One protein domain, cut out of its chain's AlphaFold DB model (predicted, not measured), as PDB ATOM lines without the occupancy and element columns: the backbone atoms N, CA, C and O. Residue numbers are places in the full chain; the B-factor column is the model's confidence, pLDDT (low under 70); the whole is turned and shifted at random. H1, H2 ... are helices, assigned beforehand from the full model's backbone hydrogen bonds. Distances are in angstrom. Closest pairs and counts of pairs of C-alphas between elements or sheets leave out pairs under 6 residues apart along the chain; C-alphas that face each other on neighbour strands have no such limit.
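Overview. This is residues 258 to 343 and 384 to 417 of the 524 residues of an uncharacterized protein of Aspergillus leporis (UniProt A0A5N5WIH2). H1 crosses one end of H2, H3 and H4, and the hairpin of H5 and H6 makes a smaller second lobe along the longest axis. The printed part has 120 residues with six named helices, H1 to H6 in order, all helix. It is compact, radius of gyration of the C-alphas 15.5 A, and spans 51 by 30 by 23 A.

Arrangement. With residues 268 to 275 alone, H1, residues 263 to 281, touches H2, residues 290 to 307, about perpendicular at 73 degrees; the closest C-alphas, Ala 271 and Pro 290, are 4.6 A apart. H3, residues 311 to 323, and H4, residues 325 to 340, touch as a hairpin, closest C-alphas Ala 321 and Ala 328, 4.4 A. H5, residues 386 to 399, and H6, residues 404 to 412, touch as another, closest C-alphas Lys 397 and Gly 404, 4.4 A. Every O i to N i+4 pair is within hydrogen-bond range in H3, H5 and H6; 13 of 15 in H1, 12 of 14 in H2, 10 of 12 in H4.

Along the chain. H1 begins at C-alpha 263 (180.962, 167.941, 177.294); H2 is 26.4 A long; H6 ends at C-alpha 412 (180.488, 158.533, 195.131).

Size, cuts and confidence. Residues 344 to 383 are not printed; C-alphas 343 and 384 are 40.8 A apart. Residues 305 to 312 have pLDDT under 70.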
ATOM      1  N   SER A 258     176.101 171.946 186.669       81.50
ATOM      2  CA  SER A 258     177.274 171.091 186.844       81.50
ATOM      3  C   SER A 258     178.430 171.503 185.927       81.50
ATOM      4  O   SER A 258     178.252 172.157 184.899       81.50
ATOM      5  N   GLY A 259     179.640 171.060 186.276       82.75
ATOM      6  CA  GLY A 259     180.854 171.351 185.512       82.75
ATOM      7  C   GLY A 259     180.933 170.708 184.118       82.75
ATOM      8  O   GLY A 259     181.966 170.817 183.474       82.75
ATOM      9  N   ILE A 260     179.903 169.993 183.654       89.25
ATOM     10  CA  ILE A 260     180.020 169.072 182.508       89.25
ATOM     11  C   ILE A 260     179.066 169.380 181.351       89.25
ATOM     12  O   ILE A 260     179.006 168.613 180.393       89.25
ATOM     13  N   VAL A 261     178.339 170.497 181.425       90.81
ATOM     14  CA  VAL A 261     177.274 170.861 180.473       90.81
ATOM     15  C   VAL A 261     177.748 171.036 179.022       90.81
ATOM     16  O   VAL A 261     176.975 170.760 178.106       90.81
ATOM     17  N   ASP A 262     179.012 171.404 178.774       91.25
ATOM     18  CA  ASP A 262     179.531 171.526 177.399       91.25
ATOM     19  C   ASP A 262     180.117 170.213 176.850       91.25
ATOM     20  O   ASP A 262     180.477 170.140 175.672       91.25
ATOM     21  N   ALA A 263     180.244 169.161 177.667       91.75
ATOM     22  CA  ALA A 263     180.962 167.941 177.294       91.75
ATOM     23  C   ALA A 263     180.377 167.268 176.039       91.75
ATOM     24  O   ALA A 263     181.110 166.898 175.119       91.75
ATOM     25  N   ASP A 264     179.048 167.183 175.956       92.88
ATOM     26  CA  ASP A 264     178.364 166.600 174.800       92.88
ATOM     27  C   ASP A 264     178.491 167.505 173.553       92.88
ATOM     28  O   ASP A 264     178.614 166.997 172.438       92.88
ATOM     29  N   ALA A 265     178.595 168.830 173.720       93.56
ATOM     30  CA  ALA A 265     178.875 169.760 172.622       93.56
ATOM     31  C   ALA A 265     180.328 169.655 172.111       93.56
ATOM     32  O   ALA A 265     180.584 169.847 170.920       93.56
ATOM     33  N   ILE A 266     181.290 169.297 172.969       92.56
ATOM     34  CA  ILE A 266     182.664 168.960 172.554       92.56
ATOM     35  C   ILE A 266     182.682 167.632 171.792       92.56
ATOM     36  O   ILE A 266     183.392 167.509 170.791       92.56
ATOM     37  N   PHE A 267     181.862 166.658 172.190       94.88
ATOM     38  CA  PHE A 267     181.697 165.429 171.415       94.88
ATOM     39  C   PHE A 267     181.086 165.704 170.026       94.88
ATOM     40  O   PHE A 267     181.549 165.154 169.025       94.88
ATOM     41  N   ASP A 268     180.155 166.651 169.908       95.56
ATOM     42  CA  ASP A 268     179.668 167.098 168.597       95.56
ATOM     43  C   ASP A 268     180.783 167.774 167.762       95.56
ATOM     44  O   ASP A 268     180.831 167.603 166.539       95.56
ATOM     45  N   ARG A 269     181.760 168.461 168.387       95.31
ATOM     46  CA  ARG A 269     182.965 168.953 167.681       95.31
ATOM     47  C   ARG A 269     183.832 167.824 167.126       95.31
ATOM     48  O   ARG A 269     184.388 168.006 166.043       95.31
ATOM     49  N   PHE A 270     183.938 166.675 167.800       96.62
ATOM     50  CA  PHE A 270     184.641 165.504 167.251       96.62
ATOM     51  C   PHE A 270     184.014 165.058 165.931       96.62
ATOM     52  O   PHE A 270     184.722 164.912 164.934       96.62
ATOM     53  N   ALA A 271     182.687 164.930 165.893       97.31
ATOM     54  CA  ALA A 271     181.972 164.555 164.680       97.31
ATOM     55  C   ALA A 271     182.129 165.604 163.559       97.31
ATOM     56  O   ALA A 271     182.393 165.242 162.412       97.31
ATOM     57  N   ILE A 272     182.046 166.900 163.887       97.12
ATOM     58  CA  ILE A 272     182.238 168.008 162.931       97.12
ATOM     59  C   ILE A 272     183.651 168.006 162.332       97.12
ATOM     60  O   ILE A 272     183.802 168.120 161.116       97.12
ATOM     61  N   TYR A 273     184.691 167.879 163.158       96.75
ATOM     62  CA  TYR A 273     186.070 167.892 162.669       96.75
ATOM     63  C   TYR A 273     186.438 166.597 161.937       96.75
ATOM     64  O   TYR A 273     187.193 166.651 160.971       96.75
ATOM     65  N   CYS A 274     185.873 165.450 162.329       97.88
ATOM     66  CA  CYS A 274     186.063 164.187 161.620       97.88
ATOM     67  C   CYS A 274     185.437 164.206 160.214       97.88
ATOM     68  O   CYS A 274     186.076 163.761 159.261       97.88
ATOM     69  N   ASP A 275     184.236 164.780 160.063       97.94
ATOM     70  CA  ASP A 275     183.591 164.981 158.756       97.94
ATOM     71  C   ASP A 275     184.420 165.911 157.853       97.94
ATOM     72  O   ASP A 275     184.756 165.551 156.725       97.94
ATOM     73  N   GLN A 276     184.841 167.067 158.383       96.81
ATOM     74  CA  GLN A 276     185.655 168.052 157.655       96.81
ATOM     75  C   GLN A 276     187.040 167.523 157.253       96.81
ATOM     76  O   GLN A 276     187.553 167.888 156.197       96.81
ATOM     77  N   ALA A 277     187.650 166.669 158.078       96.50
ATOM     78  CA  ALA A 277     188.936 166.038 157.789       96.50
ATOM     79  C   ALA A 277     188.828 164.931 156.716       96.50
ATOM     80  O   ALA A 277     189.823 164.588 156.068       96.50
ATOM     81  N   GLY A 278     187.623 164.383 156.517       96.62
ATOM     82  CA  GLY A 278     187.325 163.364 155.517       96.62
ATOM     83  C   GLY A 278     188.084 162.048 155.720       96.62
ATOM     84  O   GLY A 278     188.813 161.850 156.692       96.62
ATOM     85  N   VAL A 279     187.972 161.154 154.734       95.38
ATOM     86  CA  VAL A 279     188.655 159.842 154.718       95.38
ATOM     87  C   VAL A 279     190.187 159.936 154.836       95.38
ATOM     88  O   VAL A 279     190.838 158.987 155.261       95.38
ATOM     89  N   THR A 280     190.775 161.078 154.472       92.94
ATOM     90  CA  THR A 280     192.223 161.325 154.544       92.94
ATOM     91  C   THR A 280     192.705 161.798 155.913       92.94
ATOM     92  O   THR A 280     193.867 161.571 156.238       92.94
ATOM     93  N   GLY A 281     191.857 162.475 156.694       93.69
ATOM     94  CA  GLY A 281     192.240 163.097 157.967       93.69
ATOM     95  C   GLY A 281     191.550 162.514 159.206       93.69
ATOM     96  O   GLY A 281     192.037 162.725 160.315       93.69
ATOM     97  N   CYS A 282     190.471 161.739 159.051       97.25
ATOM     98  CA  CYS A 282     189.818 161.030 160.151       97.25
ATOM     99  C   CYS A 282     189.685 159.518 159.867       97.25
ATOM    100  O   CYS A 282     188.910 159.126 158.993       97.25
ATOM    101  N   PRO A 283     190.350 158.637 160.645       95.88
ATOM    102  CA  PRO A 283     190.193 157.182 160.522       95.88
ATOM    103  C   PRO A 283     188.765 156.656 160.741       95.88
ATOM    104  O   PRO A 283     188.452 155.556 160.292       95.88
ATOM    105  N   PHE A 284     187.913 157.419 161.435       96.88
ATOM    106  CA  PHE A 284     186.500 157.102 161.687       96.88
ATOM    107  C   PHE A 284     185.538 157.896 160.787       96.88
ATOM    108  O   PHE A 284     184.373 158.089 161.127       96.88
ATOM    109  N   TYR A 285     186.019 158.400 159.647       97.56
ATOM    110  CA  TYR A 285     185.167 159.112 158.700       97.56
ATOM    111  C   TYR A 285     184.048 158.209 158.162       97.56
ATOM    112  O   TYR A 285     184.302 157.118 157.648       97.56
ATOM    113  N   ILE A 286     182.811 158.704 158.231       95.56
ATOM    114  CA  ILE A 286     181.612 158.036 157.727       95.56
ATOM    115  C   ILE A 286     180.829 159.036 156.878       95.56
ATOM    116  O   ILE A 286     180.556 160.158 157.301       95.56
ATOM    117  N   GLN A 287     180.458 158.620 155.667       95.38
ATOM    118  CA  GLN A 287     179.654 159.441 154.770       95.38
ATOM    119  C   GLN A 287     178.238 159.620 155.339       95.38
ATOM    120  O   GLN A 287     177.570 158.647 155.678       95.38
ATOM    121  N   GLY A 288     177.772 160.869 155.396       94.94
ATOM    122  CA  GLY A 288     176.487 161.239 156.004       94.94
ATOM    123  C   GLY A 288     176.562 162.466 156.919       94.94
ATOM    124  O   GLY A 288     175.539 162.890 157.449       94.94
ATOM    125  N   GLY A 289     177.749 163.058 157.075       97.25
ATOM    126  CA  GLY A 289     177.964 164.245 157.897       97.25
ATOM    127  C   GLY A 289     178.167 163.915 159.380       97.25
ATOM    128  O   GLY A 289     178.179 162.743 159.772       97.25
ATOM    129  N   PRO A 290     178.278 164.945 160.239       97.56
ATOM    130  CA  PRO A 290     178.568 164.771 161.661       97.56
ATOM    131  C   PRO A 290     177.565 163.857 162.384       97.56
ATOM    132  O   PRO A 290     177.965 163.031 163.201       97.56
ATOM    133  N   SER A 291     176.274 163.927 162.042       97.00
ATOM    134  CA  SER A 291     175.245 163.068 162.645       97.00
ATOM    135  C   SER A 291     175.507 161.578 162.408       97.00
ATOM    136  O   SER A 291     175.417 160.795 163.348       97.00
ATOM    137  N   ALA A 292     175.910 161.184 161.194       97.56
ATOM    138  CA  ALA A 292     176.200 159.785 160.871       97.56
ATOM    139  C   ALA A 292     177.436 159.262 161.625       97.56
ATOM    140  O   ALA A 292     177.430 158.137 162.124       97.56
ATOM    141  N   ILE A 293     178.472 160.096 161.774       98.00
ATOM    142  CA  ILE A 293     179.664 159.778 162.578       98.00
ATOM    143  C   ILE A 293     179.277 159.599 164.057       98.00
ATOM    144  O   ILE A 293     179.710 158.646 164.705       98.00
ATOM    145  N   ARG A 294     178.416 160.477 164.588       95.75
ATOM    146  CA  ARG A 294     177.928 160.423 165.975       95.75
ATOM    147  C   ARG A 294     177.076 159.177 166.246       95.75
ATOM    148  O   ARG A 294     177.286 158.498 167.249       95.75
ATOM    149  N   GLU A 295     176.144 158.845 165.355       95.94
ATOM    150  CA  GLU A 295     175.299 157.643 165.451       95.94
ATOM    151  C   GLU A 295     176.122 156.351 165.362       95.94
ATOM    152  O   GLU A 295     175.906 155.410 166.133       95.94
ATOM    153  N   ALA A 296     177.119 156.311 164.477       96.12
ATOM    154  CA  ALA A 296     178.029 155.179 164.368       96.12
ATOM    155  C   ALA A 296     178.916 155.020 165.612       96.12
ATOM    156  O   ALA A 296     179.091 153.896 166.082       96.12
ATOM    157  N   TYR A 297     179.422 156.118 166.192       95.19
ATOM    158  CA  TYR A 297     180.148 156.071 167.468       95.19
ATOM    159  C   TYR A 297     179.283 155.422 168.556       95.19
ATOM    160  O   TYR A 297     179.711 154.469 169.207       95.19
ATOM    161  N   LEU A 298     178.041 155.897 168.718       92.06
ATOM    162  CA  LEU A 298     177.110 155.365 169.717       92.06
ATOM    163  C   LEU A 298     176.754 153.897 169.443       92.06
ATOM    164  O   LEU A 298     176.535 153.133 170.376       92.06
ATOM    165  N   THR A 299     176.737 153.474 168.178       93.06
ATOM    166  CA  THR A 299     176.541 152.064 167.805       93.06
ATOM    167  C   THR A 299     177.706 151.189 168.283       93.06
ATOM    168  O   THR A 299     177.468 150.129 168.864       93.06
ATOM    169  N   VAL A 300     178.955 151.643 168.111       90.81
ATOM    170  CA  VAL A 300     180.153 150.951 168.625       90.81
ATOM    171  C   VAL A 300     180.149 150.913 170.155       90.81
ATOM    172  O   VAL A 300     180.345 149.852 170.742       90.81
ATOM    173  N   GLU A 301     179.876 152.045 170.806       87.25
ATOM    174  CA  GLU A 301     179.807 152.144 172.269       87.25
ATOM    175  C   GLU A 301     178.740 151.198 172.850       87.25
ATOM    176  O   GLU A 301     179.039 150.413 173.750       87.25
ATOM    177  N   ASN A 302     177.529 151.190 172.280       85.44
ATOM    178  CA  ASN A 302     176.439 150.301 172.693       85.44
ATOM    179  C   ASN A 302     176.770 148.813 172.488       85.44
ATOM    180  O   ASN A 302     176.426 147.989 173.337       85.44
ATOM    181  N   ALA A 303     177.470 148.452 171.408       83.25
ATOM    182  CA  ALA A 303     177.886 147.069 171.168       83.25
ATOM    183  C   ALA A 303     178.864 146.550 172.241       83.25
ATOM    184  O   ALA A 303     178.803 145.378 172.616       83.25
ATOM    185  N   LEU A 304     179.732 147.409 172.789       77.31
ATOM    186  CA  LEU A 304     180.696 147.014 173.822       77.31
ATOM    187  C   LEU A 304     180.027 146.625 175.150       77.31
ATOM    188  O   LEU A 304     180.501 145.691 175.798       77.31
ATOM    189  N   TYR A 305     178.896 147.246 175.519       69.69
ATOM    190  CA  TYR A 305     178.122 146.851 176.710       69.69
ATOM    191  C   TYR A 305     177.611 145.402 176.633       69.69
ATOM    192  O   TYR A 305     177.401 144.772 177.667       69.69
ATOM    193  N   ILE A 306     177.417 144.863 175.424       60.25
ATOM    194  CA  ILE A 306     176.861 143.520 175.192       60.25
ATOM    195  C   ILE A 306     177.955 142.436 175.245       60.25
ATOM    196  O   ILE A 306     177.678 141.292 175.600       60.25
ATOM    197  N   VAL A 307     179.200 142.777 174.890       55.28
ATOM    198  CA  VAL A 307     180.283 141.801 174.627       55.28
ATOM    199  C   VAL A 307     181.257 141.645 175.811       55.28
ATOM    200  O   VAL A 307     182.179 140.835 175.754       55.28
ATOM    201  N   SER A 308     181.069 142.386 176.908       49.00
ATOM    202  CA  SER A 308     181.955 142.378 178.094       49.00
ATOM    203  C   SER A 308     183.423 142.740 177.809       49.00
ATOM    204  O   SER A 308     184.303 142.507 178.640       49.00
ATOM    205  N   LEU A 309     183.698 143.365 176.660       51.81
ATOM    206  CA  LEU A 309     184.895 144.188 176.490       51.81
ATOM    207  C   LEU A 309     184.722 145.460 177.336       51.81
ATOM    208  O   LEU A 309     183.587 145.920 177.494       51.81
ATOM    209  N   PRO A 310     185.789 146.059 177.894       58.12
ATOM    210  CA  PRO A 310     185.603 147.154 178.833       58.12
ATOM    211  C   PRO A 310     185.160 148.418 178.090       58.12
ATOM    212  O   PRO A 310     185.981 149.168 177.567       58.12
ATOM    213  N   VAL A 311     183.851 148.688 178.102       58.47
ATOM    214  CA  VAL A 311     183.267 149.999 177.762       58.47
ATOM    215  C   VAL A 311     184.021 151.114 178.489       58.47
ATOM    216  O   VAL A 311     184.289 152.164 177.914       58.47
ATOM    217  N   THR A 312     184.431 150.839 179.730       66.62
ATOM    218  CA  THR A 312     185.341 151.639 180.553       66.62
ATOM    219  C   THR A 312     186.552 152.168 179.784       66.62
ATOM    220  O   THR A 312     186.868 153.345 179.912       66.62
ATOM    221  N   ASP A 313     187.212 151.345 178.965       73.69
ATOM    222  CA  ASP A 313     188.440 151.739 178.264       73.69
ATOM    223  C   ASP A 313     188.125 152.750 177.156       73.69
ATOM    224  O   ASP A 313     188.783 153.787 177.054       73.69
ATOM    225  N   LEU A 314     187.048 152.519 176.392       79.12
ATOM    226  CA  LEU A 314     186.563 153.492 175.411       79.12
ATOM    227  C   LEU A 314     186.076 154.782 176.093       79.12
ATOM    228  O   LEU A 314     186.385 155.869 175.616       79.12
ATOM    229  N   LYS A 315     185.375 154.688 177.231       80.88
ATOM    230  CA  LYS A 315     184.945 155.848 178.033       80.88
ATOM    231  C   LYS A 315     186.127 156.658 178.573       80.88
ATOM    232  O   LYS A 315     186.045 157.883 178.587       80.88
ATOM    233  N   ILE A 316     187.227 156.013 178.970       77.12
ATOM    234  CA  ILE A 316     188.466 156.692 179.380       77.12
ATOM    235  C   ILE A 316     189.058 157.466 178.197       77.12
ATOM    236  O   ILE A 316     189.359 158.649 178.354       77.12
ATOM    237  N   VAL A 317     189.167 156.850 177.012       82.56
ATOM    238  CA  VAL A 317     189.640 157.547 175.802       82.56
ATOM    239  C   VAL A 317     188.698 158.691 175.422       82.56
ATOM    240  O   VAL A 317     189.180 159.782 175.142       82.56
ATOM    241  N   HIS A 318     187.377 158.487 175.453       87.81
ATOM    242  CA  HIS A 318     186.382 159.524 175.157       87.81
ATOM    243  C   HIS A 318     186.527 160.704 176.126       87.81
ATOM    244  O   HIS A 318     186.710 161.832 175.684       87.81
ATOM    245  N   ARG A 319     186.561 160.470 177.443       85.94
ATOM    246  CA  ARG A 319     186.793 161.530 178.439       85.94
ATOM    247  C   ARG A 319     188.092 162.297 178.159       85.94
ATOM    248  O   ARG A 319     188.084 163.524 178.169       85.94
ATOM    249  N   SER A 320     189.190 161.593 177.876       84.12
ATOM    250  CA  SER A 320     190.469 162.220 177.512       84.12
ATOM    251  C   SER A 320     190.384 163.000 176.193       84.12
ATOM    252  O   SER A 320     191.010 164.044 176.063       84.12
ATOM    253  N   ALA A 321     189.570 162.542 175.240       90.06
ATOM    254  CA  ALA A 321     189.272 163.243 173.996       90.06
ATOM    255  C   ALA A 321     188.496 164.542 174.231       90.06
ATOM    256  O   ALA A 321     188.819 165.534 173.593       90.06
ATOM    257  N   LEU A 322     187.539 164.597 175.162       90.88
ATOM    258  CA  LEU A 322     186.866 165.864 175.482       90.88
ATOM    259  C   LEU A 322     187.810 166.848 176.190       90.88
ATOM    260  O   LEU A 322     187.752 168.046 175.929       90.88
ATOM    261  N   TYR A 323     188.681 166.341 177.067       85.94
ATOM    262  CA  TYR A 323     189.590 167.141 177.897       85.94
ATOM    263  C   TYR A 323     190.804 167.692 177.113       85.94
ATOM    264  O   TYR A 323     191.154 168.861 177.248       85.94
ATOM    265  N   GLU A 324     191.418 166.873 176.251       86.25
ATOM    266  CA  GLU A 324     192.584 167.215 175.415       86.25
ATOM    267  C   GLU A 324     192.321 166.871 173.931       86.25
ATOM    268  O   GLU A 324     192.952 165.976 173.350       86.25
ATOM    269  N   PRO A 325     191.383 167.574 173.264       89.88
ATOM    270  CA  PRO A 325     190.845 167.153 171.973       89.88
ATOM    271  C   PRO A 325     191.881 167.143 170.850       89.88
ATOM    272  O   PRO A 325     191.846 166.260 169.994       89.88
ATOM    273  N   LEU A 326     192.854 168.059 170.865       86.94
ATOM    274  CA  LEU A 326     193.917 168.114 169.855       86.94
ATOM    275  C   LEU A 326     194.753 166.830 169.781       86.94
ATOM    276  O   LEU A 326     195.124 166.408 168.686       86.94
ATOM    277  N   PHE A 327     195.016 166.206 170.931       85.25
ATOM    278  CA  PHE A 327     195.792 164.974 171.021       85.25
ATOM    279  C   PHE A 327     194.904 163.732 170.920       85.25
ATOM    280  O   PHE A 327     195.223 162.787 170.195       85.25
ATOM    281  N   ALA A 328     193.771 163.732 171.624       89.31
ATOM    282  CA  ALA A 328     192.975 162.532 171.821       89.31
ATOM    283  C   ALA A 328     191.809 162.352 170.825       89.31
ATOM    284  O   ALA A 328     191.353 161.220 170.684       89.31
ATOM    285  N   PHE A 329     191.387 163.356 170.036       94.38
ATOM    286  CA  PHE A 329     190.466 163.113 168.902       94.38
ATOM    287  C   PHE A 329     191.079 162.178 167.834       94.38
ATOM    288  O   PHE A 329     190.393 161.237 167.430       94.38
ATOM    289  N   PRO A 330     192.349 162.343 167.390       92.69
ATOM    290  CA  PRO A 330     193.015 161.367 166.520       92.69
ATOM    291  C   PRO A 330     193.026 159.938 167.086       92.69
ATOM    292  O   PRO A 330     192.799 158.978 166.348       92.69
ATOM    293  N   LEU A 331     193.257 159.792 168.396       90.50
ATOM    294  CA  LEU A 331     193.256 158.494 169.075       90.50
ATOM    295  C   LEU A 331     191.846 157.897 169.159       90.50
ATOM    296  O   LEU A 331     191.674 156.719 168.853       90.50
ATOM    297  N   LEU A 332     190.837 158.705 169.500       93.38
ATOM    298  CA  LEU A 332     189.435 158.294 169.535       93.38
ATOM    299  C   LEU A 332     188.973 157.820 168.151       93.38
ATOM    300  O   LEU A 332     188.463 156.711 168.028       93.38
ATOM    301  N   ALA A 333     189.235 158.601 167.098       96.00
ATOM    302  CA  ALA A 333     188.926 158.208 165.724       96.00
ATOM    303  C   ALA A 333     189.617 156.891 165.334       96.00
ATOM    304  O   ALA A 333     188.991 156.010 164.749       96.00
ATOM    305  N   LYS A 334     190.894 156.713 165.690       93.50
ATOM    306  CA  LYS A 334     191.596 155.451 165.435       93.50
ATOM    307  C   LYS A 334     190.932 154.273 166.159       93.50
ATOM    308  O   LYS A 334     190.578 153.292 165.511       93.50
ATOM    309  N   TYR A 335     190.763 154.352 167.479       91.69
ATOM    310  CA  TYR A 335     190.270 153.221 168.266       91.69
ATOM    311  C   TYR A 335     188.817 152.868 167.942       91.69
ATOM    312  O   TYR A 335     188.510 151.690 167.798       91.69
ATOM    313  N   VAL A 336     187.932 153.853 167.762       93.62
ATOM    314  CA  VAL A 336     186.526 153.592 167.405       93.62
ATOM    315  C   VAL A 336     186.427 152.977 166.006       93.62
ATOM    316  O   VAL A 336     185.632 152.064 165.806       93.62
ATOM    317  N   SER A 337     187.280 153.395 165.061       94.88
ATOM    318  CA  SER A 337     187.367 152.774 163.732       94.88
ATOM    319  C   SER A 337     187.816 151.313 163.797       94.88
ATOM    320  O   SER A 337     187.174 150.451 163.198       94.88
ATOM    321  N   GLU A 338     188.857 150.987 164.569       91.50
ATOM    322  CA  GLU A 338     189.279 149.591 164.747       91.50
ATOM    323  C   GLU A 338     188.185 148.747 165.432       91.50
ATOM    324  O   GLU A 338     187.863 147.652 164.961       91.50
ATOM    325  N   LEU A 339     187.537 149.283 166.474       90.75
ATOM    326  CA  LEU A 339     186.449 148.619 167.200       90.75
ATOM    327  C   LEU A 339     185.206 148.387 166.326       90.75
ATOM    328  O   LEU A 339     184.600 147.321 166.418       90.75
ATOM    329  N   ALA A 340     184.866 149.318 165.427       91.44
ATOM    330  CA  ALA A 340     183.788 149.151 164.445       91.44
ATOM    331  C   ALA A 340     184.029 147.968 163.487       91.44
ATOM    332  O   ALA A 340     183.079 147.341 163.023       91.44
ATOM    333  N   HIS A 341     185.296 147.620 163.239       90.56
ATOM    334  CA  HIS A 341     185.703 146.446 162.461       90.56
ATOM    335  C   HIS A 341     185.942 145.194 163.332       90.56
ATOM    336  O   HIS A 341     186.498 144.203 162.855       90.56
ATOM    337  N   GLY A 342     185.540 145.217 164.608       86.31
ATOM    338  CA  GLY A 342     185.709 144.106 165.551       86.31
ATOM    339  C   GLY A 342     187.136 143.933 166.089       86.31
ATOM    340  O   GLY A 342     187.437 142.908 166.699       86.31
ATOM    341  N   ASN A 343     188.025 144.911 165.884       85.75
ATOM    342  CA  ASN A 343     189.417 144.863 166.321       85.75
ATOM    343  C   ASN A 343     189.655 145.761 167.551       85.75
ATOM    344  O   ASN A 343     189.770 146.975 167.442       85.75
ATOM    345  N   MET A 384     175.551 162.941 201.132       83.75
ATOM    346  CA  MET A 384     174.717 162.127 200.245       83.75
ATOM    347  C   MET A 384     174.467 160.720 200.805       83.75
ATOM    348  O   MET A 384     175.389 159.916 200.961       83.75
ATOM    349  N   ASP A 385     173.190 160.402 201.015       83.94
ATOM    350  CA  ASP A 385     172.710 159.030 201.154       83.94
ATOM    351  C   ASP A 385     172.532 158.350 199.778       83.94
ATOM    352  O   ASP A 385     172.898 158.891 198.731       83.94
ATOM    353  N   GLN A 386     171.988 157.131 199.769       84.31
ATOM    354  CA  GLN A 386     171.794 156.357 198.540       84.31
ATOM    355  C   GLN A 386     170.836 157.040 197.544       84.31
ATOM    356  O   GLN A 386     171.057 156.959 196.331       84.31
ATOM    357  N   ASP A 387     169.791 157.712 198.028       87.06
ATOM    358  CA  ASP A 387     168.794 158.358 197.172       87.06
ATOM    359  C   ASP A 387     169.335 159.692 196.638       87.06
ATOM    360  O   ASP A 387     169.189 159.977 195.447       87.06
ATOM    361  N   GLY A 388     170.043 160.460 197.473       87.06
ATOM    362  CA  GLY A 388     170.768 161.669 197.077       87.06
ATOM    363  C   GLY A 388     171.850 161.388 196.031       87.06
ATOM    364  O   GLY A 388     171.898 162.061 195.001       87.06
ATOM    365  N   LEU A 389     172.645 160.331 196.219       85.06
ATOM    366  CA  LEU A 389     173.612 159.857 195.224       85.06
ATOM    367  C   LEU A 389     172.936 159.466 193.901       85.06
ATOM    368  O   LEU A 389     173.440 159.792 192.825       85.06
ATOM    369  N   THR A 390     171.798 158.770 193.964       85.75
ATOM    370  CA  THR A 390     171.052 158.351 192.764       85.75
ATOM    371  C   THR A 390     170.525 159.568 191.996       85.75
ATOM    372  O   THR A 390     170.630 159.621 190.770       85.75
ATOM    373  N   GLN A 391     170.023 160.583 192.705       88.69
ATOM    374  CA  GLN A 391     169.593 161.853 192.114       88.69
ATOM    375  C   GLN A 391     170.770 162.622 191.494       88.69
ATOM    376  O   GLN A 391     170.653 163.077 190.359       88.69
ATOM    377  N   TYR A 392     171.910 162.698 192.187       86.62
ATOM    378  CA  TYR A 392     173.140 163.334 191.700       86.62
ATOM    379  C   TYR A 392     173.693 162.660 190.433       86.62
ATOM    380  O   TYR A 392     174.089 163.330 189.477       86.62
ATOM    381  N   TRP A 393     173.665 161.326 190.372       87.69
ATOM    382  CA  TRP A 393     174.024 160.590 189.159       87.69
ATOM    383  C   TRP A 393     173.064 160.895 188.002       87.69
ATOM    384  O   TRP A 393     173.512 161.177 186.889       87.69
ATOM    385  N   HIS A 394     171.753 160.901 188.258       89.31
ATOM    386  CA  HIS A 394     170.760 161.236 187.238       89.31
ATOM    387  C   HIS A 394     170.867 162.684 186.741       89.31
ATOM    388  O   HIS A 394     170.718 162.892 185.539       89.31
ATOM    389  N   SER A 395     171.171 163.666 187.601       90.81
ATOM    390  CA  SER A 395     171.378 165.052 187.159       90.81
ATOM    391  C   SER A 395     172.617 165.178 186.275       90.81
ATOM    392  O   SER A 395     172.517 165.694 185.168       90.81
ATOM    393  N   LEU A 396     173.753 164.595 186.676       90.25
ATOM    394  CA  LEU A 396     174.959 164.596 185.841       90.25
ATOM    395  C   LEU A 396     174.747 163.879 184.499       90.25
ATOM    396  O   LEU A 396     175.328 164.269 183.490       90.25
ATOM    397  N   LYS A 397     173.897 162.846 184.452       89.12
ATOM    398  CA  LYS A 397     173.543 162.164 183.197       89.12
ATOM    399  C   LYS A 397     172.520 162.891 182.335       89.12
ATOM    400  O   LYS A 397     172.453 162.591 181.145       89.12
ATOM    401  N   ALA A 398     171.756 163.819 182.905       91.44
ATOM    402  CA  ALA A 398     170.944 164.761 182.144       91.44
ATOM    403  C   ALA A 398     171.811 165.883 181.544       91.44
ATOM    404  O   ALA A 398     171.581 166.265 180.400       91.44
ATOM    405  N   ASP A 399     172.828 166.345 182.280       90.75
ATOM    406  CA  ASP A 399     173.763 167.385 181.833       90.75
ATOM    407  C   ASP A 399     174.754 166.880 180.767       90.75
ATOM    408  O   ASP A 399     175.075 167.603 179.829       90.75
ATOM    409  N   SER A 400     175.230 165.633 180.879       91.31
ATOM    410  CA  SER A 400     176.056 164.988 179.853       91.31
ATOM    411  C   SER A 400     175.822 163.479 179.784       91.31
ATOM    412  O   SER A 400     176.129 162.718 180.713       91.31
ATOM    413  N   ALA A 401     175.376 163.006 178.620       86.88
ATOM    414  CA  ALA A 401     175.261 161.580 178.352       86.88
ATOM    415  C   ALA A 401     176.641 160.910 178.223       86.88
ATOM    416  O   ALA A 401     176.777 159.725 178.557       86.88
ATOM    417  N   THR A 402     177.660 161.651 177.762       83.06
ATOM    418  CA  THR A 402     179.006 161.122 177.499       83.06
ATOM    419  C   THR A 402     179.813 160.863 178.773       83.06
ATOM    420  O   THR A 402     180.348 159.754 178.899       83.06
ATOM    421  N   ILE A 403     179.859 161.815 179.721       85.81
ATOM    422  CA  ILE A 403     180.731 161.763 180.916       85.81
ATOM    423  C   ILE A 403     180.020 161.877 182.278       85.81
ATOM    424  O   ILE A 403     180.696 161.769 183.303       85.81
ATOM    425  N   GLY A 404     178.690 162.014 182.333       85.00
ATOM    426  CA  GLY A 404     177.950 162.109 183.603       85.00
ATOM    427  C   GLY A 404     178.199 160.946 184.579       85.00
ATOM    428  O   GLY A 404     178.365 161.169 185.777       85.00
ATOM    429  N   ASP A 405     178.339 159.714 184.070       80.69
ATOM    430  CA  ASP A 405     178.631 158.520 184.890       80.69
ATOM    431  C   ASP A 405     180.000 158.620 185.584       80.69
ATOM    432  O   ASP A 405     180.170 158.203 186.730       80.69
ATOM    433  N   TYR A 406     180.991 159.188 184.888       80.06
ATOM    434  CA  TYR A 406     182.347 159.343 185.407       80.06
ATOM    435  C   TYR A 406     182.377 160.354 186.556       80.06
ATOM    436  O   TYR A 406     182.930 160.062 187.617       80.06
ATOM    437  N   TRP A 407     181.730 161.507 186.389       81.25
ATOM    438  CA  TRP A 407     181.672 162.528 187.434       81.25
ATOM    439  C   TRP A 407     180.844 162.088 188.643       81.25
ATOM    440  O   TRP A 407     181.246 162.340 189.780       81.25
ATOM    441  N   ALA A 408     179.778 161.312 188.425       83.38
ATOM    442  CA  ALA A 408     179.044 160.671 189.512       83.38
ATOM    443  C   ALA A 408     179.932 159.702 190.316       83.38
ATOM    444  O   ALA A 408     179.858 159.675 191.543       83.38
ATOM    445  N   SER A 409     180.828 158.958 189.651       76.56
ATOM    446  CA  SER A 409     181.764 158.051 190.331       76.56
ATOM    447  C   SER A 409     182.809 158.766 191.200       76.56
ATOM    448  O   SER A 409     183.249 158.202 192.201       76.56
ATOM    449  N   LEU A 410     183.167 160.017 190.875       74.94
ATOM    450  CA  LEU A 410     184.029 160.842 191.730       74.94
ATOM    451  C   LEU A 410     183.282 161.300 192.990       74.94
ATOM    452  O   LEU A 410     183.814 161.161 194.090       74.94
ATOM    453  N   GLY A 411     182.036 161.768 192.847       75.94
ATOM    454  CA  GLY A 411     181.191 162.152 193.987       75.94
ATOM    455  C   GLY A 411     180.846 160.978 194.911       75.94
ATOM    456  O   GLY A 411     180.855 161.137 196.129       75.94
ATOM    457  N   LEU A 412     180.648 159.773 194.359       78.88
ATOM    458  CA  LEU A 412     180.488 158.533 195.131       78.88
ATOM    459  C   LEU A 412     181.663 158.286 196.094       78.88
ATOM    460  O   LEU A 412     181.448 157.822 197.210       78.88
ATOM    461  N   GLY A 413     182.893 158.638 195.702       73.38
ATOM    462  CA  GLY A 413     184.076 158.529 196.564       73.38
ATOM    463  C   GLY A 413     184.015 159.383 197.839       73.38
ATOM    464  O   GLY A 413     184.792 159.141 198.763       73.38
ATOM    465  N   CYS A 414     183.091 160.347 197.903       77.88
ATOM    466  CA  CYS A 414     182.860 161.202 199.060       77.88
ATOM    467  C   CYS A 414     181.698 160.760 199.955       77.88
ATOM    468  O   CYS A 414     181.642 161.215 201.093       77.88
ATOM    469  N   ALA A 415     180.783 159.900 199.498       78.31
ATOM    470  CA  ALA A 415     179.614 159.518 200.292       78.31
ATOM    471  C   ALA A 415     180.043 158.864 201.624       78.31
ATOM    472  O   ALA A 415     180.764 157.863 201.638       78.31
ATOM    473  N   GLY A 416     179.638 159.449 202.758       73.94
ATOM    474  CA  GLY A 416     180.069 159.010 204.093       73.94
ATOM    475  C   GLY A 416     181.464 159.491 204.536       73.94
ATOM    476  O   GLY A 416     181.977 159.025 205.557       73.94
ATOM    477  N   TRP A 417     182.092 160.425 203.813       77.75
ATOM    478  CA  TRP A 417     183.397 160.998 204.165       77.75
ATOM    479  C   TRP A 417     183.322 161.885 205.421       77.75
ATOM    480  O   TRP A 417     183.008 163.070 205.378       77.75
TER     481      TRP A 417